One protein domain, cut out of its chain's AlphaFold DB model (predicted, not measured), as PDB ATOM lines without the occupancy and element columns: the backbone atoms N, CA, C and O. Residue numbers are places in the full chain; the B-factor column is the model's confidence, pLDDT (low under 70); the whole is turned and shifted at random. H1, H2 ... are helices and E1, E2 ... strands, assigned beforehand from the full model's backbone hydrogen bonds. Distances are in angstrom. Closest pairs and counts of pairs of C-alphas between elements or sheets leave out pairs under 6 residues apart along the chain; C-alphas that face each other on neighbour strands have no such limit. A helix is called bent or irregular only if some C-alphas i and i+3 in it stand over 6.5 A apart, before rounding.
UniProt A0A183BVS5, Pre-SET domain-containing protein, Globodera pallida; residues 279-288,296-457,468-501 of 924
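This is residues 279 to 288, 296 to 457 and 468 to 501 of the 924 residues of the protein "Pre-SET domain-containing protein" of Globodera pallida (UniProt A0A183BVS5). Two lobes meet: the larger is a strongly twisted seven-stranded sheet folded back on itself, grazed by the helical hairpin H2 and H3; the smaller is a strongly twisted four-stranded sheet, E8 to E11, grazed by the last helix, H4. They come together at E6 and E11, and residues 327 to 333 stick out. The printed part has 206 residues, with four named helices and eleven named strands in the order E1 E2 E3 H1 E4 E5 E6 E7 H2 H3 E8 E9 E10 E11 H4; the class is mixed, with under half of the residues in named elements. The sheets, E1 E2 E7 E3 E4 E5 E6 and E8 E9 E10 E11, are antiparallel; the whole is compact, radius of gyration of the C-alphas 17.7 A, spanning 55 by 40 by 37 A.

Start at edge strand E1, residues 279 to 282: N 279 is 2.8 A from O 303 of E2, residues 300 to 305. E2 is also the neighbour of E7, residues 370 to 373, with N 304 and O 372 2.7 A apart. E7 is the hinge of a folded sheet, bent back into two leaves: E1 and E2 face E3, residues 317 to 321, E4, residues 336 to 343, E5, residues 353 to 357, and E6, residues 362 to 365. Hairpins E4 and E5, E5 and E6 form a meander, each strand the antiparallel neighbour of the one before; N 342 and O 354, and N 353 and O 365, are 2.8 A apart. H1, residues 323 to 329, H2, residues 386 to 393, and H3, residues 398 to 410, only graze this sheet. H2 and H3 touch, a helical hairpin at a shallow tilt of 10 degrees, opposite ways; their closest C-alphas, His 390 and Ala 401, are 4.4 A apart. E8, residues 427 to 432, E9, residues 435 to 445, and E10, residues 448 to 453, make another meander of hairpins, with N 428 and O 439, and N 452 and O 440, 2.8 A apart; N 449 is 2.9 A from O 486 of E11, residues 482 to 487. The closest C-alphas of E6 and E11, Asp 362 and Tyr 487, are 6.2 A apart. H4, residues 495 to 501, only grazes the second sheet. In H1, H3 and H4 every O i to N i+4 pair is within hydrogen-bond range; irregular H2, with C-alphas 387 and 390 7.7 A apart, has 0 of 4, and 3 of 5 O i to N i+3 pairs.

Find C-alpha 279 at (30.926, 0.336, -7.556), where E1 begins. E4, 18.9 A, bends by 63 degrees at residue 339; H3 runs 18.5 A. E9, 24.7 A, bends by 79 degrees at residue 442. H4 ends at C-alpha 501, (40.446, -36.295, -16.791).

The C-alphas farthest apart, Ser 381 and Glu 478, are 59.0 A apart. Residues 289 to 295 and 458 to 467 are not printed; the gaps are 13.3 A and 9.7 A between C-alphas. The links E2 to E3, E7 to H2 and H3 to E8 are long. Mean pLDDT of the printed part is 73.0; 69 residues are under 70, among them 279 to 288 and 296 to 311.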
ATOM      1  N   GLU A 279      30.614   0.684  -8.937       36.84
ATOM      2  CA  GLU A 279      30.926   0.336  -7.556       36.84
ATOM      3  C   GLU A 279      32.422  -0.020  -7.497       36.84
ATOM      4  O   GLU A 279      32.917  -0.845  -8.272       36.84
ATOM      5  N   THR A 280      33.159   0.643  -6.604       34.34
ATOM      6  CA  THR A 280      34.546   0.292  -6.280       34.34
ATOM      7  C   THR A 280      34.534  -0.957  -5.408       34.34
ATOM      8  O   THR A 280      33.961  -0.938  -4.319       34.34
ATOM      9  N   VAL A 281      35.153  -2.038  -5.879       39.94
ATOM     10  CA  VAL A 281      35.128  -3.339  -5.206       39.94
ATOM     11  C   VAL A 281      36.558  -3.714  -4.847       39.94
ATOM     12  O   VAL A 281      37.403  -3.917  -5.716       39.94
ATOM     13  N   ILE A 282      36.829  -3.786  -3.546       39.56
ATOM     14  CA  ILE A 282      38.108  -4.269  -3.025       39.56
ATOM     15  C   ILE A 282      38.052  -5.798  -3.078       39.56
ATOM     16  O   ILE A 282      37.228  -6.409  -2.391       39.56
ATOM     17  N   SER A 283      38.885  -6.415  -3.914       38.84
ATOM     18  CA  SER A 283      38.997  -7.871  -3.999       38.84
ATOM     19  C   SER A 283      39.759  -8.402  -2.787       38.84
ATOM     20  O   SER A 283      40.984  -8.390  -2.746       38.84
ATOM     21  N   ASP A 284      39.004  -8.860  -1.794       38.22
ATOM     22  CA  ASP A 284      39.515  -9.388  -0.528       38.22
ATOM     23  C   ASP A 284      39.981 -10.850  -0.700       38.22
ATOM     24  O   ASP A 284      39.309 -11.809  -0.306       38.22
ATOM     25  N   SER A 285      41.109 -11.037  -1.393       34.28
ATOM     26  CA  SER A 285      41.739 -12.342  -1.601       34.28
ATOM     27  C   SER A 285      42.529 -12.779  -0.363       34.28
ATOM     28  O   SER A 285      43.734 -12.566  -0.270       34.28
ATOM     29  N   THR A 286      41.808 -13.445   0.545       32.19
ATOM     30  CA  THR A 286      42.305 -14.347   1.606       32.19
ATOM     31  C   THR A 286      43.418 -13.816   2.516       32.19
ATOM     32  O   THR A 286      44.573 -14.052   2.205       32.19
ATOM     33  N   ASP A 287      43.053 -13.237   3.672       31.11
ATOM     34  CA  ASP A 287      43.693 -13.303   5.020       31.11
ATOM     35  C   ASP A 287      45.243 -13.366   5.170       31.11
ATOM     36  O   ASP A 287      45.758 -13.737   6.228       31.11
ATOM     37  N   SER A 288      46.007 -12.982   4.151       35.28
ATOM     38  CA  SER A 288      47.459 -12.840   4.153       35.28
ATOM     39  C   SER A 288      47.846 -11.511   3.508       35.28
ATOM     40  O   SER A 288      47.344 -11.146   2.443       35.28
ATOM     41  N   GLY A 296      52.308  -0.616  -1.423       32.84
ATOM     42  CA  GLY A 296      51.524  -0.919  -0.226       32.84
ATOM     43  C   GLY A 296      50.022  -0.654  -0.361       32.84
ATOM     44  O   GLY A 296      49.377  -0.352   0.646       32.84
ATOM     45  N   GLN A 297      49.455  -0.733  -1.569       33.84
ATOM     46  CA  GLN A 297      48.014  -0.578  -1.810       33.84
ATOM     47  C   GLN A 297      47.348  -1.892  -2.249       33.84
ATOM     48  O   GLN A 297      47.982  -2.773  -2.826       33.84
ATOM     49  N   TYR A 298      46.050  -2.018  -1.945       38.66
ATOM     50  CA  TYR A 298      45.199  -3.123  -2.400       38.66
ATOM     51  C   TYR A 298      44.847  -2.951  -3.882       38.66
ATOM     52  O   TYR A 298      44.510  -1.844  -4.306       38.66
ATOM     53  N   GLU A 299      44.822  -4.039  -4.653       44.06
ATOM     54  CA  GLU A 299      44.371  -4.005  -6.049       44.06
ATOM     55  C   GLU A 299      42.866  -3.661  -6.125       44.06
ATOM     56  O   GLU A 299      41.994  -4.436  -5.724       44.06
ATOM     57  N   VAL A 300      42.544  -2.458  -6.611       49.09
ATOM     58  CA  VAL A 300      41.164  -1.957  -6.681       49.09
ATOM     59  C   VAL A 300      40.523  -2.325  -8.016       49.09
ATOM     60  O   VAL A 300      40.857  -1.755  -9.057       49.09
ATOM     61  N   GLN A 301      39.528  -3.213  -7.991       57.03
ATOM     62  CA  GLN A 301      38.760  -3.575  -9.183       57.03
ATOM     63  C   GLN A 301      37.491  -2.717  -9.314       57.03
ATOM     64  O   GLN A 301      36.725  -2.513  -8.370       57.03
ATOM     65  N   MET A 302      37.246  -2.202 -10.520       57.91
ATOM     66  CA  MET A 302      36.044  -1.427 -10.837       57.91
ATOM     67  C   MET A 302      34.967  -2.320 -11.456       57.91
ATOM     68  O   MET A 302      35.234  -3.035 -12.426       57.91
ATOM     69  N   ALA A 303      33.735  -2.237 -10.950       60.53
ATOM     70  CA  ALA A 303      32.591  -2.966 -11.492       60.53
ATOM     71  C   ALA A 303      31.423  -2.025 -11.818       60.53
ATOM     72  O   ALA A 303      30.973  -1.244 -10.986       60.53
ATOM     73  N   ARG A 304      30.898  -2.107 -13.041       56.50
ATOM     74  CA  ARG A 304      29.756  -1.322 -13.506       56.50
ATOM     75  C   ARG A 304      28.436  -1.959 -13.066       56.50
ATOM     76  O   ARG A 304      28.188  -3.137 -13.333       56.50
ATOM     77  N   VAL A 305      27.541  -1.162 -12.482       55.19
ATOM     78  CA  VAL A 305      26.143  -1.559 -12.271       55.19
ATOM     79  C   VAL A 305      25.478  -1.718 -13.631       55.19
ATOM     80  O   VAL A 305      25.435  -0.788 -14.442       55.19
ATOM     81  N   LEU A 306      24.971  -2.917 -13.902       53.62
ATOM     82  CA  LEU A 306      24.218  -3.181 -15.116       53.62
ATOM     83  C   LEU A 306      22.845  -2.515 -15.000       53.62
ATOM     84  O   LEU A 306      22.068  -2.832 -14.099       53.62
ATOM     85  N   ALA A 307      22.512  -1.638 -15.950       46.09
ATOM     86  CA  ALA A 307      21.109  -1.371 -16.246       46.09
ATOM     87  C   ALA A 307      20.458  -2.733 -16.545       46.09
ATOM     88  O   ALA A 307      21.010  -3.504 -17.332       46.09
ATOM     89  N   GLY A 308      19.362  -3.062 -15.851       42.00
ATOM     90  CA  GLY A 308      18.993  -4.453 -15.516       42.00
ATOM     91  C   GLY A 308      18.689  -5.415 -16.675       42.00
ATOM     92  O   GLY A 308      18.355  -6.575 -16.433       42.00
ATOM     93  N   SER A 309      18.775  -4.917 -17.906       41.66
ATOM     94  CA  SER A 309      18.455  -5.531 -19.188       41.66
ATOM     95  C   SER A 309      19.599  -6.314 -19.834       41.66
ATOM     96  O   SER A 309      19.365  -7.074 -20.773       41.66
ATOM     97  N   VAL A 310      20.837  -6.145 -19.368       48.12
ATOM     98  CA  VAL A 310      21.996  -6.835 -19.946       48.12
ATOM     99  C   VAL A 310      22.086  -8.261 -19.397       48.12
ATOM    100  O   VAL A 310      22.376  -8.463 -18.218       48.12
ATOM    101  N   ARG A 311      21.872  -9.267 -20.256       64.06
ATOM    102  CA  ARG A 311      22.208 -10.666 -19.942       64.06
ATOM    103  C   ARG A 311      23.662 -10.945 -20.316       64.06
ATOM    104  O   ARG A 311      24.038 -10.800 -21.477       64.06
ATOM    105  N   CYS A 312      24.458 -11.363 -19.340       71.56
ATOM    106  CA  CYS A 312      25.866 -11.689 -19.541       71.56
ATOM    107  C   CYS A 312      26.023 -13.137 -20.048       71.56
ATOM    108  O   CYS A 312      25.382 -14.040 -19.501       71.56
ATOM    109  N   PRO A 313      26.842 -13.394 -21.082       75.00
ATOM    110  CA  PRO A 313      27.165 -14.753 -21.503       75.00
ATOM    111  C   PRO A 313      28.092 -15.464 -20.504       75.00
ATOM    112  O   PRO A 313      28.688 -14.866 -19.607       75.00
ATOM    113  N   GLU A 314      28.235 -16.771 -20.692       86.62
ATOM    114  CA  GLU A 314      29.258 -17.573 -20.030       86.62
ATOM    115  C   GLU A 314      30.666 -17.032 -20.333       86.62
ATOM    116  O   GLU A 314      30.944 -16.598 -21.449       86.62
ATOM    117  N   GLY A 315      31.555 -17.031 -19.338       83.44
ATOM    118  CA  GLY A 315      32.901 -16.456 -19.435       83.44
ATOM    119  C   GLY A 315      32.992 -14.949 -19.154       83.44
ATOM    120  O   GLY A 315      34.095 -14.418 -19.047       83.44
ATOM    121  N   THR A 316      31.874 -14.236 -18.985       86.81
ATOM    122  CA  THR A 316      31.911 -12.836 -18.530       86.81
ATOM    123  C   THR A 316      32.438 -12.740 -17.095       86.81
ATOM    124  O   THR A 316      31.986 -13.464 -16.202       86.81
ATOM    125  N   ARG A 317      33.381 -11.815 -16.873       87.56
ATOM    126  CA  ARG A 317      33.905 -11.466 -15.547       87.56
ATOM    127  C   ARG A 317      32.896 -10.575 -14.827       87.56
ATOM    128  O   ARG A 317      32.396  -9.603 -15.394       87.56
ATOM    129  N   VAL A 318      32.571 -10.901 -13.588       86.00
ATOM    130  CA  VAL A 318      31.553 -10.197 -12.805       86.00
ATOM    131  C   VAL A 318      32.031  -9.946 -11.392       86.00
ATOM    132  O   VAL A 318      32.884 -10.658 -10.874       86.00
ATOM    133  N   VAL A 319      31.422  -8.954 -10.762       81.62
ATOM    134  CA  VAL A 319      31.321  -8.904  -9.312       81.62
ATOM    135  C   VAL A 319      29.896  -9.303  -8.934       81.62
ATOM    136  O   VAL A 319      28.940  -8.877  -9.579       81.62
ATOM    137  N   ALA A 320      29.747 -10.133  -7.911       80.94
ATOM    138  CA  ALA A 320      28.461 -10.651  -7.469       80.94
ATOM    139  C   ALA A 320      28.362 -10.664  -5.938       80.94
ATOM    140  O   ALA A 320      29.367 -10.805  -5.241       80.94
ATOM    141  N   PHE A 321      27.152 -10.504  -5.406       75.88
ATOM    142  CA  PHE A 321      26.891 -10.747  -3.986       75.88
ATOM    143  C   PHE A 321      26.836 -12.260  -3.708       75.88
ATOM    144  O   PHE A 321      26.270 -13.011  -4.503       75.88
ATOM    145  N   SER A 322      27.409 -12.695  -2.580       69.81
ATOM    146  CA  SER A 322      27.369 -14.084  -2.097       69.81
ATOM    147  C   SER A 322      26.929 -14.107  -0.635       69.81
ATOM    148  O   SER A 322      27.606 -13.554   0.236       69.81
ATOM    149  N   GLU A 323      25.810 -14.777  -0.350       64.62
ATOM    150  CA  GLU A 323      25.302 -14.911   1.022       64.62
ATOM    151  C   GLU A 323      26.169 -15.889   1.837       64.62
ATOM    152  O   GLU A 323      26.353 -15.734   3.047       64.62
ATOM    153  N   LEU A 324      26.755 -16.892   1.170       61.34
ATOM    154  CA  LEU A 324      27.668 -17.852   1.793       61.34
ATOM    155  C   LEU A 324      28.958 -17.185   2.285       61.34
ATOM    156  O   LEU A 324      29.436 -17.511   3.374       61.34
ATOM    157  N   ALA A 325      29.491 -16.228   1.525       55.38
ATOM    158  CA  ALA A 325      30.690 -15.492   1.899       55.38
ATOM    159  C   ALA A 325      30.460 -14.546   3.097       55.38
ATOM    160  O   ALA A 325      31.314 -14.458   3.982       55.38
ATOM    161  N   GLU A 326      29.290 -13.896   3.191       50.94
ATOM    162  CA  GLU A 326      28.924 -13.073   4.359       50.94
ATOM    163  C   GLU A 326      28.911 -13.911   5.652       50.94
ATOM    164  O   GLU A 326      29.455 -13.497   6.679       50.94
ATOM    165  N   ARG A 327      28.369 -15.137   5.591       54.09
ATOM    166  CA  ARG A 327      28.327 -16.068   6.734       54.09
ATOM    167  C   ARG A 327      29.712 -16.528   7.201       54.09
ATOM    168  O   ARG A 327      29.861 -16.851   8.377       54.09
ATOM    169  N   GLN A 328      30.711 -16.564   6.317       48.88
ATOM    170  CA  GLN A 328      32.093 -16.916   6.672       48.88
ATOM    171  C   GLN A 328      32.872 -15.732   7.268       48.88
ATOM    172  O   GLN A 328      33.737 -15.939   8.114       48.88
ATOM    173  N   ALA A 329      32.547 -14.496   6.877       45.53
ATOM    174  CA  ALA A 329      33.320 -13.305   7.232       45.53
ATOM    175  C   ALA A 329      33.069 -12.748   8.651       45.53
ATOM    176  O   ALA A 329      33.776 -11.835   9.067       45.53
ATOM    177  N   ASN A 330      32.063 -13.241   9.392       39.16
ATOM    178  CA  ASN A 330      31.697 -12.803  10.758       39.16
ATOM    179  C   ASN A 330      31.425 -11.285  10.944       39.16
ATOM    180  O   ASN A 330      31.260 -10.805  12.068       39.16
ATOM    181  N   VAL A 331      31.339 -10.523   9.852       35.56
ATOM    182  CA  VAL A 331      31.230  -9.061   9.821       35.56
ATOM    183  C   VAL A 331      30.048  -8.678   8.934       35.56
ATOM    184  O   VAL A 331      29.984  -9.085   7.778       35.56
ATOM    185  N   ARG A 332      29.122  -7.864   9.462       32.88
ATOM    186  CA  ARG A 332      27.933  -7.355   8.746       32.88
ATOM    187  C   ARG A 332      28.289  -6.265   7.729       32.88
ATOM    188  O   ARG A 332      27.891  -5.110   7.877       32.88
ATOM    189  N   VAL A 333      29.053  -6.627   6.709       39.47
ATOM    190  CA  VAL A 333      29.286  -5.802   5.524       39.47
ATOM    191  C   VAL A 333      28.886  -6.641   4.322       39.47
ATOM    192  O   VAL A 333      29.372  -7.756   4.159       39.47
ATOM    193  N   VAL A 334      28.002  -6.089   3.489       42.50
ATOM    194  CA  VAL A 334      27.562  -6.682   2.220       42.50
ATOM    195  C   VAL A 334      28.783  -6.786   1.305       42.50
ATOM    196  O   VAL A 334      29.127  -5.829   0.610       42.50
ATOM    197  N   LYS A 335      29.495  -7.917   1.360       60.69
ATOM    198  CA  LYS A 335      30.690  -8.142   0.548       60.69
ATOM    199  C   LYS A 335      30.287  -8.674  -0.824       60.69
ATOM    200  O   LYS A 335      29.668  -9.726  -0.971       60.69
ATOM    201  N   TYR A 336      30.656  -7.895  -1.825       70.50
ATOM    202  CA  TYR A 336      30.633  -8.256  -3.228       70.50
ATOM    203  C   TYR A 336      31.980  -8.900  -3.592       70.50
ATOM    204  O   TYR A 336      33.022  -8.384  -3.197       70.50
ATOM    205  N   PHE A 337      31.970  -9.996  -4.350       76.25
ATOM    206  CA  PHE A 337      33.173 -10.756  -4.708       76.25
ATOM    207  C   PHE A 337      33.330 -10.880  -6.223       76.25
ATOM    208  O   PHE A 337      32.340 -10.994  -6.950       76.25
ATOM    209  N   SER A 338      34.574 -10.877  -6.701       82.94
ATOM    210  CA  SER A 338      34.906 -11.099  -8.107       82.94
ATOM    211  C   SER A 338      34.746 -12.572  -8.500       82.94
ATOM    212  O   SER A 338      34.963 -13.494  -7.706       82.94
ATOM    213  N   GLY A 339      34.341 -12.807  -9.744       88.94
ATOM    214  CA  GLY A 339      34.103 -14.143 -10.265       88.94
ATOM    215  C   GLY A 339      33.867 -14.178 -11.768       88.94
ATOM    216  O   GLY A 339      33.941 -13.174 -12.480       88.94
ATOM    217  N   THR A 340      33.566 -15.373 -12.262       92.56
ATOM    218  CA  THR A 340      33.311 -15.642 -13.681       92.56
ATOM    219  C   THR A 340      31.982 -16.368 -13.833       92.56
ATOM    220  O   THR A 340      31.737 -17.350 -13.134       92.56
ATOM    221  N   ILE A 341      31.125 -15.933 -14.758       91.69
ATOM    222  CA  ILE A 341      29.879 -16.653 -15.050       91.69
ATOM    223  C   ILE A 341      30.215 -17.995 -15.705       91.69
ATOM    224  O   ILE A 341      30.719 -18.038 -16.826       91.69
ATOM    225  N   GLY A 342      29.907 -19.091 -15.014       88.81
ATOM    226  CA  GLY A 342      30.001 -20.448 -15.544       88.81
ATOM    227  C   GLY A 342      28.801 -20.818 -16.411       88.81
ATOM    228  O   GLY A 342      28.976 -21.382 -17.486       88.81
ATOM    229  N   VAL A 343      27.587 -20.471 -15.964       86.81
ATOM    230  CA  VAL A 343      26.328 -20.782 -16.665       86.81
ATOM    231  C   VAL A 343      25.356 -19.606 -16.554       86.81
ATOM    232  O   VAL A 343      25.141 -19.077 -15.462       86.81
ATOM    233  N   LYS A 344      24.759 -19.206 -17.682       79.06
ATOM    234  CA  LYS A 344      23.768 -18.117 -17.768       79.06
ATOM    235  C   LYS A 344      22.366 -18.534 -17.265       79.06
ATOM    236  O   LYS A 344      22.104 -19.727 -17.158       79.06
ATOM    237  N   PRO A 345      21.435 -17.590 -17.032       69.94
ATOM    238  CA  PRO A 345      20.033 -17.860 -16.702       69.94
ATOM    239  C   PRO A 345      19.277 -18.690 -17.750       69.94
ATOM    240  O   PRO A 345      19.175 -18.287 -18.912       69.94
ATOM    241  N   PHE A 346      18.660 -19.789 -17.314       63.62
ATOM    242  CA  PHE A 346      17.709 -20.609 -18.070       63.62
ATOM    243  C   PHE A 346      16.642 -21.229 -17.146       63.62
ATOM    244  O   PHE A 346      16.712 -21.124 -15.923       63.62
ATOM    245  N   THR A 347      15.621 -21.869 -17.716       50.31
ATOM    246  CA  THR A 347      14.454 -22.358 -16.955       50.31
ATOM    247  C   THR A 347      14.827 -23.357 -15.857       50.31
ATOM    248  O   THR A 347      14.410 -23.195 -14.713       50.31
ATOM    249  N   GLN A 348      15.674 -24.348 -16.155       58.81
ATOM    250  CA  GLN A 348      16.063 -25.368 -15.171       58.81
ATOM    251  C   GLN A 348      16.976 -24.831 -14.057       58.81
ATOM    252  O   GLN A 348      17.147 -25.523 -13.058       58.81
ATOM    253  N   ASN A 349      17.556 -23.628 -14.196       63.12
ATOM    254  CA  ASN A 349      18.308 -22.961 -13.128       63.12
ATOM    255  C   ASN A 349      17.596 -21.760 -12.500       63.12
ATOM    256  O   ASN A 349      18.251 -20.926 -11.885       63.12
ATOM    257  N   ARG A 350      16.259 -21.703 -12.618       66.31
ATOM    258  CA  ARG A 350      15.409 -20.658 -12.014       66.31
ATOM    259  C   ARG A 350      15.820 -19.237 -12.421       66.31
ATOM    260  O   ARG A 350      15.611 -18.289 -11.674       66.31
ATOM    261  N   PHE A 351      16.414 -19.097 -13.608       66.44
ATOM    262  CA  PHE A 351      16.983 -17.850 -14.123       66.44
ATOM    263  C   PHE A 351      18.117 -17.237 -13.272       66.44
ATOM    264  O   PHE A 351      18.389 -16.038 -13.359       66.44
ATOM    265  N   GLU A 352      18.829 -18.058 -12.503       82.06
ATOM    266  CA  GLU A 352      20.019 -17.665 -11.745       82.06
ATOM    267  C   GLU A 352      21.292 -17.846 -12.602       82.06
ATOM    268  O   GLU A 352      21.343 -18.658 -13.526       82.06
ATOM    269  N   TYR A 353      22.350 -17.091 -12.323       84.50
ATOM    270  CA  TYR A 353      23.679 -17.311 -12.897       84.50
ATOM    271  C   TYR A 353      24.457 -18.270 -12.002       84.50
ATOM    272  O   TYR A 353      24.529 -18.028 -10.803       84.50
ATOM    273  N   LEU A 354      25.106 -19.303 -12.547       91.25
ATOM    274  CA  LEU A 354      26.173 -19.975 -11.797       91.25
ATOM    275  C   LEU A 354      27.426 -19.103 -11.884       91.25
ATOM    276  O   LEU A 354      27.984 -18.951 -12.975       91.25
ATOM    277  N   VAL A 355      27.862 -18.539 -10.760       91.38
ATOM    278  CA  VAL A 355      29.087 -17.738 -10.666       91.38
ATOM    279  C   VAL A 355      30.169 -18.571  -9.992       91.38
ATOM    280  O   VAL A 355      30.001 -19.045  -8.870       91.38
ATOM    281  N   PHE A 356      31.292 -18.735 -10.685       92.12
ATOM    282  CA  PHE A 356      32.517 -19.276 -10.119       92.12
ATOM    283  C   PHE A 356      33.320 -18.121  -9.514       92.12
ATOM    284  O   PHE A 356      33.985 -17.396 -10.260       92.12
ATOM    285  N   PHE A 357      33.258 -17.916  -8.196       88.31
ATOM    286  CA  PHE A 357      33.997 -16.826  -7.550       88.31
ATOM    287  C   PHE A 357      35.487 -17.142  -7.443       88.31
ATOM    288  O   PHE A 357      35.905 -18.303  -7.339       88.31
ATOM    289  N   ASP A 358      36.304 -16.094  -7.452       84.81
ATOM    290  CA  ASP A 358      37.762 -16.217  -7.455       84.81
ATOM    291  C   ASP A 358      38.296 -16.770  -6.123       84.81
ATOM    292  O   ASP A 358      39.313 -17.455  -6.110       84.81
ATOM    293  N   ASN A 359      37.564 -16.577  -5.021       74.38
ATOM    294  CA  ASN A 359      37.854 -17.167  -3.709       74.38
ATOM    295  C   ASN A 359      37.508 -18.672  -3.601       74.38
ATOM    296  O   ASN A 359      37.721 -19.281  -2.555       74.38
ATOM    297  N   GLY A 360      36.972 -19.289  -4.661       75.25
ATOM    298  CA  GLY A 360      36.634 -20.715  -4.683       75.25
ATOM    299  C   GLY A 360      35.248 -21.073  -4.137       75.25
ATOM    300  O   GLY A 360      34.897 -22.252  -4.157       75.25
ATOM    301  N   LEU A 361      34.449 -20.094  -3.703       74.56
ATOM    302  CA  LEU A 361      33.009 -20.281  -3.531       74.56
ATOM    303  C   LEU A 361      32.356 -20.328  -4.924       74.56
ATOM    304  O   LEU A 361      32.690 -19.539  -5.802       74.56
ATOM    305  N   ASP A 362      31.440 -21.263  -5.155       86.75
ATOM    306  CA  ASP A 362      30.725 -21.395  -6.428       86.75
ATOM    307  C   ASP A 362      29.216 -21.427  -6.114       86.75
ATOM    308  O   ASP A 362      28.745 -22.354  -5.451       86.75
ATOM    309  N   GLU A 363      28.457 -20.411  -6.538       85.88
ATOM    310  CA  GLU A 363      27.079 -20.162  -6.068       85.88
ATOM    311  C   GLU A 363      26.138 -19.756  -7.217       85.88
ATOM    312  O   GLU A 363      26.570 -19.236  -8.250       85.88
ATOM    313  N   TYR A 364      24.833 -19.992  -7.043       86.62
ATOM    314  CA  TYR A 364      23.802 -19.441  -7.924       86.62
ATOM    315  C   TYR A 364      23.419 -18.025  -7.469       86.62
ATOM    316  O   TYR A 364      22.915 -17.842  -6.367       86.62
ATOM    317  N   VAL A 365      23.636 -17.033  -8.333       81.62
ATOM    318  CA  VAL A 365      23.429 -15.603  -8.057       81.62
ATOM    319  C   VAL A 365      22.312 -15.054  -8.945       81.62
ATOM    320  O   VAL A 365      22.264 -15.325 -10.147       81.62
ATOM    321  N   ARG A 366      21.404 -14.250  -8.387       75.94
ATOM    322  CA  ARG A 366      20.296 -13.660  -9.157       75.94
ATOM    323  C   ARG A 366      20.793 -12.528 -10.073       75.94
ATOM    324  O   ARG A 366      21.711 -11.802  -9.698       75.94
ATOM    325  N   PRO A 367      20.143 -12.271 -11.225       69.44
ATOM    326  CA  PRO A 367      20.563 -11.220 -12.160       69.44
ATOM    327  C   PRO A 367      20.701  -9.801 -11.576       69.44
ATOM    328  O   PRO A 367      21.516  -9.028 -12.069       69.44
ATOM    329  N   GLY A 368      19.918  -9.439 -10.550       67.38
ATOM    330  CA  GLY A 368      20.006  -8.123  -9.892       67.38
ATOM    331  C   GLY A 368      21.214  -7.953  -8.960       67.38
ATOM    332  O   GLY A 368      21.633  -6.827  -8.686       67.38
ATOM    333  N   ASP A 369      21.803  -9.067  -8.526       75.69
ATOM    334  CA  ASP A 369      22.902  -9.122  -7.555       75.69
ATOM    335  C   ASP A 369      24.285  -9.160  -8.244       75.69
ATOM    336  O   ASP A 369      25.311  -9.362  -7.593       75.69
ATOM    337  N   ILE A 370      24.310  -8.950  -9.568       74.62
ATOM    338  CA  ILE A 370      25.501  -8.950 -10.426       74.62
ATOM    339  C   ILE A 370      25.872  -7.530 -10.871       74.62
ATOM    340  O   ILE A 370      25.022  -6.667 -11.114       74.62
ATOM    341  N   ARG A 371      27.177  -7.310 -11.011       73.12
ATOM    342  CA  ARG A 371      27.853  -6.139 -11.572       73.12
ATOM    343  C   ARG A 371      28.865  -6.619 -12.610       73.12
ATOM    344  O   ARG A 371      29.474  -7.674 -12.451       73.12
ATOM    345  N   LEU A 372      29.058  -5.862 -13.680       71.50
ATOM    346  CA  LEU A 372      30.001  -6.215 -14.742       71.50
ATOM    347  C   LEU A 372      31.391  -5.680 -14.392       71.50
ATOM    348  O   LEU A 372      31.543  -4.467 -14.273       71.50
ATOM    349  N   LEU A 373      32.406  -6.538 -14.259       73.56
ATOM    350  CA  LEU A 373      33.783  -6.052 -14.093       73.56
ATOM    351  C   LEU A 373      34.193  -5.214 -15.310       73.56
ATOM    352  O   LEU A 373      33.874  -5.573 -16.444       73.56
ATOM    353  N   VAL A 374      34.901  -4.107 -15.091       67.19
ATOM    354  CA  VAL A 374      35.485  -3.332 -16.200       67.19
ATOM    355  C   VAL A 374      36.548  -4.171 -16.915       67.19
ATOM    356  O   VAL A 374      36.618  -4.159 -18.141       67.19
ATOM    357  N   ASP A 375      37.313  -4.963 -16.158       70.44
ATOM    358  CA  ASP A 375      38.329  -5.852 -16.708       70.44
ATOM    359  C   ASP A 375      37.724  -7.163 -17.250       70.44
ATOM    360  O   ASP A 375      37.548  -8.158 -16.543       70.44
ATOM    361  N   GLN A 376      37.367  -7.148 -18.535       82.25
ATOM    362  CA  GLN A 376      36.887  -8.319 -19.270       82.25
ATOM    363  C   GLN A 376      38.025  -9.016 -20.034       82.25
ATOM    364  O   GLN A 376      38.987  -8.362 -20.442       82.25
ATOM    365  N   PRO A 377      37.930 -10.333 -20.299       78.00
ATOM    366  CA  PRO A 377      38.816 -10.994 -21.248       78.00
ATOM    367  C   PRO A 377      38.564 -10.442 -22.657       78.00
ATOM    368  O   PRO A 377      37.467 -10.580 -23.204       78.00
ATOM    369  N   THR A 378      39.581  -9.828 -23.253       78.75
ATOM    370  CA  THR A 378      39.549  -9.296 -24.620       78.75
ATOM    371  C   THR A 378      40.768  -9.753 -25.408       78.75
ATOM    372  O   THR A 378      41.834  -9.967 -24.835       78.75
ATOM    373  N   ASP A 379      40.630  -9.863 -26.728       77.50
ATOM    374  CA  ASP A 379      41.785 -10.017 -27.617       77.50
ATOM    375  C   ASP A 379      42.532  -8.686 -27.843       77.50
ATOM    376  O   ASP A 379      42.172  -7.636 -27.306       77.50
ATOM    377  N   GLN A 380      43.582  -8.732 -28.668       73.31
ATOM    378  CA  GLN A 380      44.426  -7.583 -29.021       73.31
ATOM    379  C   GLN A 380      43.669  -6.437 -29.723       73.31
ATOM    380  O   GLN A 380      44.192  -5.330 -29.796       73.31
ATOM    381  N   SER A 381      42.453  -6.680 -30.230       65.69
ATOM    382  CA  SER A 381      41.582  -5.655 -30.825       65.69
ATOM    383  C   SER A 381      40.571  -5.061 -29.834       65.69
ATOM    384  O   SER A 381      39.738  -4.242 -30.218       65.69
ATOM    385  N   GLY A 382      40.609  -5.479 -28.562       62.25
ATOM    386  CA  GLY A 382      39.637  -5.084 -27.539       62.25
ATOM    387  C   GLY A 382      38.290  -5.811 -27.644       62.25
ATOM    388  O   GLY A 382      37.354  -5.483 -26.915       62.25
ATOM    389  N   LYS A 383      38.157  -6.813 -28.524       64.06
ATOM    390  CA  LYS A 383      36.923  -7.593 -28.675       64.06
ATOM    391  C   LYS A 383      36.824  -8.644 -27.565       64.06
ATOM    392  O   LYS A 383      37.794  -9.335 -27.268       64.06
ATOM    393  N   PHE A 384      35.645  -8.764 -26.954       75.44
ATOM    394  CA  PHE A 384      35.373  -9.683 -25.841       75.44
ATOM    395  C   PHE A 384      35.553 -11.165 -26.230       75.44
ATOM    396  O   PHE A 384      35.016 -11.617 -27.242       75.44
ATOM    397  N   GLN A 385      36.279 -11.917 -25.398       79.69
ATOM    398  CA  GLN A 385      36.666 -13.315 -25.610       79.69
ATOM    399  C   GLN A 385      36.245 -14.198 -24.416       79.69
ATOM    400  O   GLN A 385      37.063 -14.487 -23.540       79.69
ATOM    401  N   PRO A 386      34.989 -14.684 -24.358       68.44
ATOM    402  CA  PRO A 386      34.449 -15.359 -23.170       68.44
ATOM    403  C   PRO A 386      35.243 -16.602 -22.735       68.44
ATOM    404  O   PRO A 386      35.494 -16.803 -21.549       68.44
ATOM    405  N   ARG A 387      35.728 -17.416 -23.685       80.06
ATOM    406  CA  ARG A 387      36.535 -18.619 -23.379       80.06
ATOM    407  C   ARG A 387      37.916 -18.303 -22.779       80.06
ATOM    408  O   ARG A 387      38.584 -19.198 -22.262       80.06
ATOM    409  N   GLN A 388      38.351 -17.042 -22.824       85.94
ATOM    410  CA  GLN A 388      39.644 -16.591 -22.309       85.94
ATOM    411  C   GLN A 388      39.563 -15.981 -20.900       85.94
ATOM    412  O   GLN A 388      40.564 -15.474 -20.419       85.94
ATOM    413  N   ALA A 389      38.432 -16.090 -20.189       85.38
ATOM    414  CA  ALA A 389      38.276 -15.575 -18.819       85.38
ATOM    415  C   ALA A 389      39.392 -15.989 -17.835       85.38
ATOM    416  O   ALA A 389      39.692 -15.260 -16.895       85.38
ATOM    417  N   HIS A 390      40.028 -17.140 -18.074       88.19
ATOM    418  CA  HIS A 390      41.154 -17.634 -17.288       88.19
ATOM    419  C   HIS A 390      42.393 -16.725 -17.320       88.19
ATOM    420  O   HIS A 390      43.107 -16.680 -16.323       88.19
ATOM    421  N   THR A 391      42.646 -15.987 -18.409       87.19
ATOM    422  CA  THR A 391      43.854 -15.150 -18.560       87.19
ATOM    423  C   THR A 391      43.919 -14.024 -17.530       87.19
ATOM    424  O   THR A 391      45.005 -13.615 -17.136       87.19
ATOM    425  N   LYS A 392      42.761 -13.578 -17.024       85.81
ATOM    426  CA  LYS A 392      42.640 -12.566 -15.965       85.81
ATOM    427  C   LYS A 392      42.983 -13.073 -14.560       85.81
ATOM    428  O   LYS A 392      43.025 -12.278 -13.633       85.81
ATOM    429  N   LEU A 393      43.217 -14.378 -14.402       83.69
ATOM    430  CA  LEU A 393      43.579 -15.010 -13.131       83.69
ATOM    431  C   LEU A 393      44.921 -15.760 -13.187       83.69
ATOM    432  O   LEU A 393      45.312 -16.358 -12.190       83.69
ATOM    433  N   GLU A 394      45.634 -15.776 -14.323       85.81
ATOM    434  CA  GLU A 394      46.872 -16.568 -14.460       85.81
ATOM    435  C   GLU A 394      47.995 -16.099 -13.509       85.81
ATOM    436  O   GLU A 394      48.813 -16.925 -13.108       85.81
ATOM    437  N   SER A 395      48.002 -14.824 -13.102       74.06
ATOM    438  CA  SER A 395      48.901 -14.265 -12.078       74.06
ATOM    439  C   SER A 395      48.332 -14.340 -10.654       74.06
ATOM    440  O   SER A 395      49.053 -14.726  -9.739       74.06
ATOM    441  N   THR A 396      47.059 -13.984 -10.462       74.88
ATOM    442  CA  THR A 396      46.441 -13.777  -9.135       74.88
ATOM    443  C   THR A 396      45.835 -15.039  -8.518       74.88
ATOM    444  O   THR A 396      45.864 -15.208  -7.304       74.88
ATOM    445  N   ASN A 397      45.309 -15.967  -9.325       79.88
ATOM    446  CA  ASN A 397      44.833 -17.270  -8.852       79.88
ATOM    447  C   ASN A 397      45.092 -18.377  -9.900       79.88
ATOM    448  O   ASN A 397      44.164 -18.819 -10.595       79.88
ATOM    449  N   PRO A 398      46.343 -18.873 -10.007       84.25
ATOM    450  CA  PRO A 398      46.711 -19.896 -10.986       84.25
ATOM    451  C   PRO A 398      45.869 -21.192 -10.912       84.25
ATOM    452  O   PRO A 398      45.519 -21.723 -11.974       84.25
ATOM    453  N   PRO A 399      45.476 -21.715  -9.727       83.19
ATOM    454  CA  PRO A 399      44.549 -22.846  -9.632       83.19
ATOM    455  C   PRO A 399      43.177 -22.573 -10.270       83.19
ATOM    456  O   PRO A 399      42.730 -23.359 -11.111       83.19
ATOM    457  N   LYS A 400      42.522 -21.446  -9.945       85.69
ATOM    458  CA  LYS A 400      41.214 -21.091 -10.533       85.69
ATOM    459  C   LYS A 400      41.343 -20.813 -12.033       85.69
ATOM    460  O   LYS A 400      40.493 -21.264 -12.798       85.69
ATOM    461  N   ALA A 401      42.426 -20.170 -12.478       86.88
ATOM    462  CA  ALA A 401      42.722 -19.976 -13.898       86.88
ATOM    463  C   ALA A 401      42.810 -21.314 -14.651       86.88
ATOM    464  O   ALA A 401      42.149 -21.499 -15.676       86.88
ATOM    465  N   LYS A 402      43.558 -22.289 -14.113       89.56
ATOM    466  CA  LYS A 402      43.663 -23.643 -14.678       89.56
ATOM    467  C   LYS A 402      42.295 -24.330 -14.765       89.56
ATOM    468  O   LYS A 402      41.979 -24.890 -15.817       89.56
ATOM    469  N   PHE A 403      41.480 -24.250 -13.709       90.25
ATOM    470  CA  PHE A 403      40.112 -24.776 -13.710       90.25
ATOM    471  C   PHE A 403      39.248 -24.122 -14.799       90.25
ATOM    472  O   PHE A 403      38.696 -24.834 -15.632       90.25
ATOM    473  N   LEU A 404      39.179 -22.786 -14.863       90.81
ATOM    474  CA  LEU A 404      38.366 -22.072 -15.860       90.81
ATOM    475  C   LEU A 404      38.815 -22.371 -17.299       90.81
ATOM    476  O   LEU A 404      37.980 -22.518 -18.191       90.81
ATOM    477  N   LYS A 405      40.128 -22.511 -17.528       92.19
ATOM    478  CA  LYS A 405      40.709 -22.889 -18.824       92.19
ATOM    479  C   LYS A 405      40.254 -24.279 -19.261       92.19
ATOM    480  O   LYS A 405      39.865 -24.463 -20.409       92.19
ATOM    481  N   GLN A 406      40.270 -25.255 -18.352       90.12
ATOM    482  CA  GLN A 406      39.750 -26.597 -18.628       90.12
ATOM    483  C   GLN A 406      38.229 -26.575 -18.824       90.12
ATOM    484  O   GLN A 406      37.739 -27.158 -19.793       90.12
ATOM    485  N   TYR A 407      37.505 -25.855 -17.963       91.81
ATOM    486  CA  TYR A 407      36.051 -25.721 -18.000       91.81
ATOM    487  C   TYR A 407      35.556 -25.201 -19.352       91.81
ATOM    488  O   TYR A 407      34.830 -25.904 -20.047       91.81
ATOM    489  N   PHE A 408      36.003 -24.017 -19.784       89.56
ATOM    490  CA  PHE A 408      35.532 -23.413 -21.037       89.56
ATOM    491  C   PHE A 408      36.049 -24.100 -22.309       89.56
ATOM    492  O   PHE A 408      35.462 -23.903 -23.373       89.56
ATOM    493  N   ASN A 409      37.097 -24.927 -22.217       88.44
ATOM    494  CA  ASN A 409      37.548 -25.768 -23.328       88.44
ATOM    495  C   ASN A 409      36.676 -27.019 -23.529       88.44
ATOM    496  O   ASN A 409      36.621 -27.534 -24.642       88.44
ATOM    497  N   ALA A 410      36.022 -27.510 -22.472       84.44
ATOM    498  CA  ALA A 410      35.135 -28.675 -22.511       84.44
ATOM    499  C   ALA A 410      33.644 -28.318 -22.322       84.44
ATOM    500  O   ALA A 410      32.797 -29.205 -22.314       84.44
ATOM    501  N   TYR A 411      33.308 -27.032 -22.190       81.88
ATOM    502  CA  TYR A 411      31.936 -26.523 -22.175       81.88
ATOM    503  C   TYR A 411      31.281 -26.671 -23.565       81.88
ATOM    504  O   TYR A 411      31.918 -26.298 -24.557       81.88
ATOM    505  N   PRO A 412      30.016 -27.131 -23.672       81.69
ATOM    506  CA  PRO A 412      29.047 -27.354 -22.588       81.69
ATOM    507  C   PRO A 412      29.137 -28.723 -21.886       81.69
ATOM    508  O   PRO A 412      28.555 -28.886 -20.815       81.69
ATOM    509  N   ASP A 413      29.884 -29.683 -22.432       82.44
ATOM    510  CA  ASP A 413      29.936 -31.092 -22.003       82.44
ATOM    511  C   ASP A 413      30.756 -31.359 -20.715       82.44
ATOM    512  O   ASP A 413      31.331 -32.437 -20.529       82.44
ATOM    513  N   TRP A 414      30.831 -30.390 -19.795       87.38
ATOM    514  CA  TRP A 414      31.642 -30.523 -18.582       87.38
ATOM    515  C   TRP A 414      31.103 -31.619 -17.639       87.38
ATOM    516  O   TRP A 414      29.931 -31.572 -17.243       87.38
ATOM    517  N   PRO A 415      31.933 -32.593 -17.213       86.06
ATOM    518  CA  PRO A 415      31.476 -33.711 -16.397       86.06
ATOM    519  C   PRO A 415      31.096 -33.285 -14.971       86.06
ATOM    520  O   PRO A 415      31.810 -32.542 -14.300       86.06
ATOM    521  N   LEU A 416      29.984 -33.833 -14.475       87.44
ATOM    522  CA  LEU A 416      29.489 -33.644 -13.108       87.44
ATOM    523  C   LEU A 416      29.352 -34.997 -12.407       87.44
ATOM    524  O   LEU A 416      28.802 -35.940 -12.981       87.44
ATOM    525  N   ILE A 417      29.748 -35.089 -11.138       87.38
ATOM    526  CA  ILE A 417      29.488 -36.290 -10.331       87.38
ATOM    527  C   ILE A 417      28.002 -36.381 -10.016       87.38
ATOM    528  O   ILE A 417      27.420 -35.457  -9.449       87.38
ATOM    529  N   GLN A 418      27.387 -37.518 -10.336       85.62
ATOM    530  CA  GLN A 418      26.025 -37.817  -9.911       85.62
ATOM    531  C   GLN A 418      26.002 -38.131  -8.412       85.62
ATOM    532  O   GLN A 418      26.557 -39.133  -7.962       85.62
ATOM    533  N   LEU A 419      25.345 -37.260  -7.652       85.56
ATOM    534  CA  LEU A 419      25.073 -37.420  -6.227       85.56
ATOM    535  C   LEU A 419      23.560 -37.538  -6.044       85.56
ATOM    536  O   LEU A 419      22.803 -36.896  -6.774       85.56
ATOM    537  N   LYS A 420      23.122 -38.368  -5.098       79.00
ATOM    538  CA  LYS A 420      21.706 -38.589  -4.794       79.00
ATOM    539  C   LYS A 420      21.446 -38.370  -3.310       79.00
ATOM    540  O   LYS A 420      22.151 -38.906  -2.458       79.00
ATOM    541  N   LYS A 421      20.368 -37.646  -3.018       71.00
ATOM    542  CA  LYS A 421      19.745 -37.611  -1.697       71.00
ATOM    543  C   LYS A 421      19.007 -38.938  -1.503       71.00
ATOM    544  O   LYS A 421      17.922 -39.126  -2.040       71.00
ATOM    545  N   LEU A 422      19.666 -39.887  -0.845       66.19
ATOM    546  CA  LEU A 422      19.100 -41.191  -0.490       66.19
ATOM    547  C   LEU A 422      18.544 -41.140   0.934       66.19
ATOM    548  O   LEU A 422      19.076 -40.411   1.771       66.19
ATOM    549  N   GLU A 423      17.522 -41.950   1.208       50.88
ATOM    550  CA  GLU A 423      16.846 -42.041   2.515       50.88
ATOM    551  C   GLU A 423      17.818 -42.361   3.661       50.88
ATOM    552  O   GLU A 423      17.675 -41.847   4.766       50.88
ATOM    553  N   ASN A 424      18.879 -43.115   3.356       54.16
ATOM    554  CA  ASN A 424      20.069 -43.251   4.188       54.16
ATOM    555  C   ASN A 424      21.246 -42.558   3.479       54.16
ATOM    556  O   ASN A 424      21.770 -43.061   2.485       54.16
ATOM    557  N   THR A 425      21.625 -41.368   3.963       67.06
ATOM    558  CA  THR A 425      22.490 -40.388   3.270       67.06
ATOM    559  C   THR A 425      23.751 -40.968   2.630       67.06
ATOM    560  O   THR A 425      24.594 -41.559   3.311       67.06
ATOM    561  N   GLN A 426      23.931 -40.703   1.331       83.38
ATOM    562  CA  GLN A 426      25.106 -41.110   0.560       83.38
ATOM    563  C   GLN A 426      26.391 -40.531   1.180       83.38
ATOM    564  O   GLN A 426      26.533 -39.313   1.298       83.38
ATOM    565  N   ARG A 427      27.355 -41.393   1.527       86.06
ATOM    566  CA  ARG A 427      28.709 -40.981   1.932       86.06
ATOM    567  C   ARG A 427      29.633 -40.978   0.710       86.06
ATOM    568  O   ARG A 427      29.643 -41.939  -0.057       86.06
ATOM    569  N   ILE A 428      30.412 -39.916   0.535       88.44
ATOM    570  CA  ILE A 428      31.387 -39.752  -0.553       88.44
ATOM    571  C   ILE A 428      32.746 -39.305  -0.014       88.44
ATOM    572  O   ILE A 428      32.839 -38.831   1.113       88.44
ATOM    573  N   MET A 429      33.798 -39.423  -0.825       88.75
ATOM    574  CA  MET A 429      35.103 -38.824  -0.528       88.75
ATOM    575  C   MET A 429      35.235 -37.479  -1.242       88.75
ATOM    576  O   MET A 429      35.086 -37.413  -2.462       88.75
ATOM    577  N   SER A 430      35.564 -36.428  -0.494       89.81
ATOM    578  CA  SER A 430      35.881 -35.099  -1.021       89.81
ATOM    579  C   SER A 430      37.210 -34.618  -0.439       89.81
ATOM    580  O   SER A 430      37.615 -35.038   0.645       89.81
ATOM    581  N   ILE A 431      37.926 -33.772  -1.173       85.62
ATOM    582  CA  ILE A 431      39.099 -33.075  -0.647       85.62
ATOM    583  C   ILE A 431      38.625 -31.788   0.027       85.62
ATOM    584  O   ILE A 431      37.846 -31.030  -0.549       85.62
ATOM    585  N   ARG A 432      39.117 -31.531   1.237       83.25
ATOM    586  CA  ARG A 432      38.899 -30.313   2.014       83.25
ATOM    587  C   ARG A 432      40.221 -29.913   2.661       83.25
ATOM    588  O   ARG A 432      40.890 -30.762   3.237       83.25
ATOM    589  N   ASN A 433      40.630 -28.651   2.534       79.88
ATOM    590  CA  ASN A 433      41.909 -28.146   3.064       79.88
ATOM    591  C   ASN A 433      43.125 -29.025   2.668       79.88
ATOM    592  O   ASN A 433      44.026 -29.262   3.465       79.88
ATOM    593  N   GLY A 434      43.113 -29.579   1.446       80.44
ATOM    594  CA  GLY A 434      44.127 -30.519   0.939       80.44
ATOM    595  C   GLY A 434      44.024 -31.967   1.458       80.44
ATOM    596  O   GLY A 434      44.695 -32.852   0.931       80.44
ATOM    597  N   ILE A 435      43.161 -32.244   2.437       83.81
ATOM    598  CA  ILE A 435      42.982 -33.556   3.072       83.81
ATOM    599  C   ILE A 435      41.775 -34.277   2.454       83.81
ATOM    600  O   ILE A 435      40.752 -33.668   2.153       83.81
ATOM    601  N   LYS A 436      41.879 -35.596   2.250       87.06
ATOM    602  CA  LYS A 436      40.751 -36.432   1.804       87.06
ATOM    603  C   LYS A 436      39.869 -36.789   2.997       87.06
ATOM    604  O   LYS A 436      40.270 -37.591   3.835       87.06
ATOM    605  N   GLU A 437      38.655 -36.258   3.024       87.81
ATOM    606  CA  GLU A 437      37.665 -36.495   4.073       87.81
ATOM    607  C   GLU A 437      36.426 -37.201   3.506       87.81
ATOM    608  O   GLU A 437      36.041 -37.002   2.351       87.81
ATOM    609  N   SER A 438      35.787 -38.049   4.316       86.75
ATOM    610  CA  SER A 438      34.486 -38.618   3.961       86.75
ATOM    611  C   SER A 438      33.382 -37.637   4.346       86.75
ATOM    612  O   SER A 438      33.308 -37.287   5.520       86.75
ATOM    613  N   ALA A 439      32.503 -37.256   3.426       88.06
ATOM    614  CA  ALA A 439      31.385 -36.351   3.681       88.06
ATOM    615  C   ALA A 439      30.040 -37.008   3.345       88.06
ATOM    616  O   ALA A 439      29.969 -37.900   2.496       88.06
ATOM    617  N   PHE A 440      28.969 -36.564   3.997       87.69
ATOM    618  CA  PHE A 440      27.598 -36.966   3.685       87.69
ATOM    619  C   PHE A 440      26.951 -35.983   2.714       87.69
ATOM    620  O   PHE A 440      27.011 -34.776   2.932       87.69
ATOM    621  N   VAL A 441      26.285 -36.490   1.680       88.19
ATOM    622  CA  VAL A 441      25.421 -35.687   0.808       88.19
ATOM    623  C   VAL A 441      24.115 -35.412   1.555       88.19
ATOM    624  O   VAL A 441      23.334 -36.335   1.785       88.19
ATOM    625  N   LEU A 442      23.882 -34.154   1.940       83.75
ATOM    626  CA  LEU A 442      22.621 -33.723   2.554       83.75
ATOM    627  C   LEU A 442      21.589 -33.319   1.502       83.75
ATOM    628  O   LEU A 442      20.399 -33.597   1.652       83.75
ATOM    629  N   ASP A 443      22.046 -32.619   0.463       84.75
ATOM    630  CA  ASP A 443      21.183 -32.079  -0.579       84.75
ATOM    631  C   ASP A 443      21.925 -31.896  -1.903       84.75
ATOM    632  O   ASP A 443      23.157 -31.823  -1.947       84.75
ATOM    633  N   VAL A 444      21.167 -31.810  -2.993       84.69
ATOM    634  CA  VAL A 444      21.696 -31.563  -4.339       84.69
ATOM    635  C   VAL A 444      20.816 -30.519  -5.007       84.69
ATOM    636  O   VAL A 444      19.647 -30.791  -5.268       84.69
ATOM    637  N   ASP A 445      21.387 -29.355  -5.319       80.12
ATOM    638  CA  ASP A 445      20.695 -28.316  -6.079       80.12
ATOM    639  C   ASP A 445      21.401 -28.078  -7.413       80.12
ATOM    640  O   ASP A 445      22.462 -27.452  -7.491       80.12
ATOM    641  N   ARG A 446      20.808 -28.611  -8.485       87.38
ATOM    642  CA  ARG A 446      21.322 -28.513  -9.859       87.38
ATOM    643  C   ARG A 446      22.795 -28.921  -9.917       87.38
ATOM    644  O   ARG A 446      23.105 -30.083  -9.666       87.38
ATOM    645  N   GLN A 447      23.714 -28.025 -10.277       89.62
ATOM    646  CA  GLN A 447      25.144 -28.334 -10.398       89.62
ATOM    647  C   GLN A 447      25.910 -28.269  -9.064       89.62
ATOM    648  O   GLN A 447      27.090 -28.614  -9.040       89.62
ATOM    649  N   LEU A 448      25.259 -27.873  -7.968       88.94
ATOM    650  CA  LEU A 448      25.827 -27.820  -6.623       88.94
ATOM    651  C   LEU A 448      25.346 -29.005  -5.767       88.94
ATOM    652  O   LEU A 448      24.315 -29.629  -6.035       88.94
ATOM    653  N   SER A 449      26.094 -29.321  -4.717       89.75
ATOM    654  CA  SER A 449      25.714 -30.291  -3.684       89.75
ATOM    655  C   SER A 449      26.137 -29.814  -2.307       89.75
ATOM    656  O   SER A 449      27.276 -29.375  -2.145       89.75
ATOM    657  N   LEU A 450      25.251 -29.961  -1.326       88.06
ATOM    658  CA  LEU A 450      25.524 -29.656   0.070       88.06
ATOM    659  C   LEU A 450      26.118 -30.884   0.760       88.06
ATOM    660  O   LEU A 450      25.454 -31.920   0.886       88.06
ATOM    661  N   LEU A 451      27.366 -30.762   1.204       88.19
ATOM    662  CA  LEU A 451      28.112 -31.825   1.866       88.19
ATOM    663  C   LEU A 451      28.352 -31.507   3.338       88.19
ATOM    664  O   LEU A 451      28.871 -30.442   3.662       88.19
ATOM    665  N   ARG A 452      28.060 -32.468   4.218       86.00
ATOM    666  CA  ARG A 452      28.377 -32.420   5.650       86.00
ATOM    667  C   ARG A 452      29.651 -33.189   5.946       86.00
ATOM    668  O   ARG A 452      29.707 -34.404   5.747       86.00
ATOM    669  N   PHE A 453      30.655 -32.493   6.461       85.75
ATOM    670  CA  PHE A 453      31.925 -33.083   6.866       85.75
ATOM    671  C   PHE A 453      31.903 -33.471   8.358       85.75
ATOM    672  O   PHE A 453      31.322 -32.751   9.179       85.75
ATOM    673  N   PRO A 454      32.536 -34.591   8.748       71.62
ATOM    674  CA  PRO A 454      32.648 -35.007  10.139       71.62
ATOM    675  C   PRO A 454      33.585 -34.049  10.878       71.62
ATOM    676  O   PRO A 454      34.801 -34.108  10.719       71.62
ATOM    677  N   GLY A 455      33.017 -33.172  11.708       64.00
ATOM    678  CA  GLY A 455      33.793 -32.174  12.442       64.00
ATOM    679  C   GLY A 455      34.918 -32.779  13.293       64.00
ATOM    680  O   GLY A 455      34.756 -33.843  13.906       64.00
ATOM    681  N   ALA A 456      36.054 -32.076  13.343       57.34
ATOM    682  CA  ALA A 456      37.210 -32.445  14.156       57.34
ATOM    683  C   ALA A 456      36.810 -32.578  15.636       57.34
ATOM    684  O   ALA A 456      36.141 -31.705  16.192       57.34
ATOM    685  N   ASN A 457      37.181 -33.689  16.281       51.22
ATOM    686  CA  ASN A 457      36.591 -34.064  17.565       51.22
ATOM    687  C   ASN A 457      37.543 -33.864  18.760       51.22
ATOM    688  O   ASN A 457      38.659 -34.371  18.752       51.22
ATOM    689  N   GLY A 468      27.851 -33.584  15.794       64.06
ATOM    690  CA  GLY A 468      27.174 -34.732  15.190       64.06
ATOM    691  C   GLY A 468      27.909 -35.210  13.945       64.06
ATOM    692  O   GLY A 468      27.858 -34.547  12.912       64.06
ATOM    693  N   ARG A 469      28.591 -36.359  14.034       60.84
ATOM    694  CA  ARG A 469      29.388 -36.895  12.915       60.84
ATOM    695  C   ARG A 469      28.566 -37.662  11.881       60.84
ATOM    696  O   ARG A 469      28.849 -37.508  10.703       60.84
ATOM    697  N   ASP A 470      27.532 -38.393  12.295       64.75
ATOM    698  CA  ASP A 470      26.672 -39.196  11.406       64.75
ATOM    699  C   ASP A 470      25.233 -38.637  11.306       64.75
ATOM    700  O   ASP A 470      24.275 -39.369  11.068       64.75
ATOM    701  N   CYS A 471      25.041 -37.326  11.520       72.75
ATOM    702  CA  CYS A 471      23.707 -36.728  11.440       72.75
ATOM    703  C   CYS A 471      23.310 -36.397   9.995       72.75
ATOM    704  O   CYS A 471      23.772 -35.411   9.418       72.75
ATOM    705  N   ALA A 472      22.373 -37.177   9.462       71.00
ATOM    706  CA  ALA A 472      21.755 -36.993   8.149       71.00
ATOM    707  C   ALA A 472      20.742 -35.827   8.062       71.00
ATOM    708  O   ALA A 472      20.350 -35.424   6.969       71.00
ATOM    709  N   LYS A 473      20.268 -35.286   9.195       72.25
ATOM    710  CA  LYS A 473      19.194 -34.276   9.211       72.25
ATOM    711  C   LYS A 473      19.723 -32.910   8.765       72.25
ATOM    712  O   LYS A 473      20.537 -32.320   9.475       72.25
ATOM    713  N   LEU A 474      19.213 -32.386   7.647       72.56
ATOM    714  CA  LEU A 474      19.573 -31.068   7.102       72.56
ATOM    715  C   LEU A 474      19.494 -29.968   8.180       72.56
ATOM    716  O   LEU A 474      20.518 -29.407   8.565       72.56
ATOM    717  N   ASN A 475      18.308 -29.772   8.766       71.94
ATOM    718  CA  ASN A 475      18.026 -28.747   9.780       71.94
ATOM    719  C   ASN A 475      18.297 -29.224  11.226       71.94
ATOM    720  O   ASN A 475      17.474 -29.000  12.117       71.94
ATOM    721  N   CYS A 476      19.402 -29.935  11.484       75.62
ATOM    722  CA  CYS A 476      19.707 -30.410  12.839       75.62
ATOM    723  C   CYS A 476      19.953 -29.239  13.811       75.62
ATOM    724  O   CYS A 476      20.810 -28.394  13.574       75.62
ATOM    725  N   GLN A 477      19.218 -29.216  14.928       76.12
ATOM    726  CA  GLN A 477      19.369 -28.214  15.995       76.12
ATOM    727  C   GLN A 477      20.200 -28.715  17.189       76.12
ATOM    728  O   GLN A 477      20.696 -27.913  17.980       76.12
ATOM    729  N   GLU A 478      20.348 -30.033  17.326       71.75
ATOM    730  CA  GLU A 478      20.998 -30.709  18.459       71.75
ATOM    731  C   GLU A 478      22.527 -30.700  18.349       71.75
ATOM    732  O   GLU A 478      23.239 -30.702  19.357       71.75
ATOM    733  N   HIS A 479      23.023 -30.668  17.113       76.50
ATOM    734  CA  HIS A 479      24.426 -30.829  16.783       76.50
ATOM    735  C   HIS A 479      24.997 -29.601  16.080       76.50
ATOM    736  O   HIS A 479      24.303 -28.914  15.332       76.50
ATOM    737  N   LEU A 480      26.293 -29.363  16.280       69.94
ATOM    738  CA  LEU A 480      27.077 -28.503  15.399       69.94
ATOM    739  C   LEU A 480      27.622 -29.334  14.229       69.94
ATOM    740  O   LEU A 480      28.137 -30.441  14.432       69.94
ATOM    741  N   HIS A 481      27.527 -28.781  13.022       76.00
ATOM    742  CA  HIS A 481      27.968 -29.403  11.776       76.00
ATOM    743  C   HIS A 481      28.854 -28.464  10.967       76.00
ATOM    744  O   HIS A 481      28.857 -27.255  11.194       76.00
ATOM    745  N   ILE A 482      29.597 -29.037  10.021       80.19
ATOM    746  CA  ILE A 482      30.402 -28.276   9.074       80.19
ATOM    747  C   ILE A 482      29.946 -28.645   7.665       80.19
ATOM    748  O   ILE A 482      30.371 -29.663   7.112       80.19
ATOM    749  N   ASP A 483      29.065 -27.812   7.122       82.62
ATOM    750  CA  ASP A 483      28.378 -28.048   5.856       82.62
ATOM    751  C   ASP A 483      28.901 -27.079   4.782       82.62
ATOM    752  O   ASP A 483      29.035 -25.884   5.041       82.62
ATOM    753  N   GLU A 484      29.200 -27.578   3.581       84.56
ATOM    754  CA  GLU A 484      29.684 -26.776   2.445       84.56
ATOM    755  C   GLU A 484      28.881 -27.072   1.171       84.56
ATOM    756  O   GLU A 484      28.664 -28.234   0.818       84.56
ATOM    757  N   TRP A 485      28.483 -26.023   0.447       85.19
ATOM    758  CA  TRP A 485      27.976 -26.137  -0.923       85.19
ATOM    759  C   TRP A 485      29.147 -26.218  -1.900       85.19
ATOM    760  O   TRP A 485      29.943 -25.288  -1.981       85.19
ATOM    761  N   LEU A 486      29.248 -27.320  -2.650       88.50
ATOM    762  CA  LEU A 486      30.317 -27.551  -3.628       88.50
ATOM    763  C   LEU A 486      29.773 -27.740  -5.043       88.50
ATOM    764  O   LEU A 486      28.787 -28.449  -5.251       88.50
ATOM    765  N   TYR A 487      30.486 -27.198  -6.030       91.69
ATOM    766  CA  TYR A 487      30.241 -27.471  -7.444       91.69
ATOM    767  C   TYR A 487      30.598 -28.920  -7.811       91.69
ATOM    768  O   TYR A 487      31.762 -29.318  -7.762       91.69
ATOM    769  N   ARG A 488      29.603 -29.714  -8.242       91.50
ATOM    770  CA  ARG A 488      29.720 -31.163  -8.541       91.50
ATOM    771  C   ARG A 488      30.680 -31.505  -9.689       91.50
ATOM    772  O   ARG A 488      30.926 -32.686  -9.930       91.50
ATOM    773  N   GLY A 489      31.170 -30.501 -10.412       89.44
ATOM    774  CA  GLY A 489      32.165 -30.626 -11.477       89.44
ATOM    775  C   GLY A 489      33.577 -30.187 -11.081       89.44
ATOM    776  O   GLY A 489      34.417 -30.073 -11.966       89.44
ATOM    777  N   ASN A 490      33.853 -29.885  -9.808       88.50
ATOM    778  CA  ASN A 490      35.170 -29.420  -9.368       88.50
ATOM    779  C   ASN A 490      36.151 -30.612  -9.193       88.50
ATOM    780  O   ASN A 490      35.962 -31.415  -8.274       88.50
ATOM    781  N   PRO A 491      37.196 -30.758 -10.034       84.88
ATOM    782  CA  PRO A 491      38.089 -31.917  -9.986       84.88
ATOM    783  C   PRO A 491      39.017 -31.905  -8.762       84.88
ATOM    784  O   PRO A 491      39.359 -32.972  -8.253       84.88
ATOM    785  N   ASP A 492      39.361 -30.723  -8.244       84.25
ATOM    786  CA  ASP A 492      40.225 -30.570  -7.071       84.25
ATOM    787  C   ASP A 492      39.488 -30.943  -5.775       84.25
ATOM    788  O   ASP A 492      40.092 -31.475  -4.845       84.25
ATOM    789  N   ARG A 493      38.164 -30.726  -5.715       86.88
ATOM    790  CA  ARG A 493      37.313 -31.160  -4.589       86.88
ATOM    791  C   ARG A 493      36.893 -32.630  -4.681       86.88
ATOM    792  O   ARG A 493      36.539 -33.209  -3.649       86.88
ATOM    793  N   PHE A 494      36.932 -33.249  -5.864       89.06
ATOM    794  CA  PHE A 494      36.454 -34.617  -6.082       89.06
ATOM    795  C   PHE A 494      37.449 -35.504  -6.864       89.06
ATOM    796  O   PHE A 494      37.463 -35.489  -8.099       89.06
ATOM    797  N   PRO A 495      38.212 -36.381  -6.174       79.62
ATOM    798  CA  PRO A 495      39.266 -37.202  -6.786       79.62
ATOM    799  C   PRO A 495      38.835 -38.083  -7.969       79.62
ATOM    800  O   PRO A 495      39.653 -38.411  -8.826       79.62
ATOM    801  N   THR A 496      37.564 -38.486  -8.018       77.50
ATOM    802  CA  THR A 496      37.002 -39.321  -9.090       77.50
ATOM    803  C   THR A 496      36.907 -38.593 -10.433       77.50
ATOM    804  O   THR A 496      37.018 -39.245 -11.469       77.50
ATOM    805  N   LEU A 497      36.759 -37.261 -10.445       77.06
ATOM    806  CA  LEU A 497      36.801 -36.466 -11.680       77.06
ATOM    807  C   LEU A 497      38.232 -36.294 -12.193       77.06
ATOM    808  O   LEU A 497      38.468 -36.483 -13.384       77.06
ATOM    809  N   ALA A 498      39.190 -36.016 -11.304       67.62
ATOM    810  CA  ALA A 498      40.600 -35.884 -11.676       67.62
ATOM    811  C   ALA A 498      41.127 -37.151 -12.385       67.62
ATOM    812  O   ALA A 498      41.737 -37.069 -13.449       67.62
ATOM    813  N   GLN A 499      40.787 -38.340 -11.871       62.88
ATOM    814  CA  GLN A 499      41.154 -39.625 -12.488       62.88
ATOM    815  C   GLN A 499      40.520 -39.845 -13.876       62.88
ATOM    816  O   GLN A 499      41.147 -40.440 -14.757       62.88
ATOM    817  N   ALA A 500      39.295 -39.355 -14.100       60.78
ATOM    818  CA  ALA A 500      38.639 -39.407 -15.409       60.78
ATOM    819  C   ALA A 500      39.273 -38.427 -16.418       60.78
ATOM    820  O   ALA A 500      39.360 -38.721 -17.610       60.78
ATOM    821  N   GLN A 501      39.766 -37.280 -15.948       62.00
ATOM    822  CA  GLN A 501      40.446 -36.295 -16.791       62.00
ATOM    823  C   GLN A 501      41.865 -36.758 -17.178       62.00
ATOM    824  O   GLN A 501      42.206 -36.719 -18.362       62.00
TER     825      GLN A 501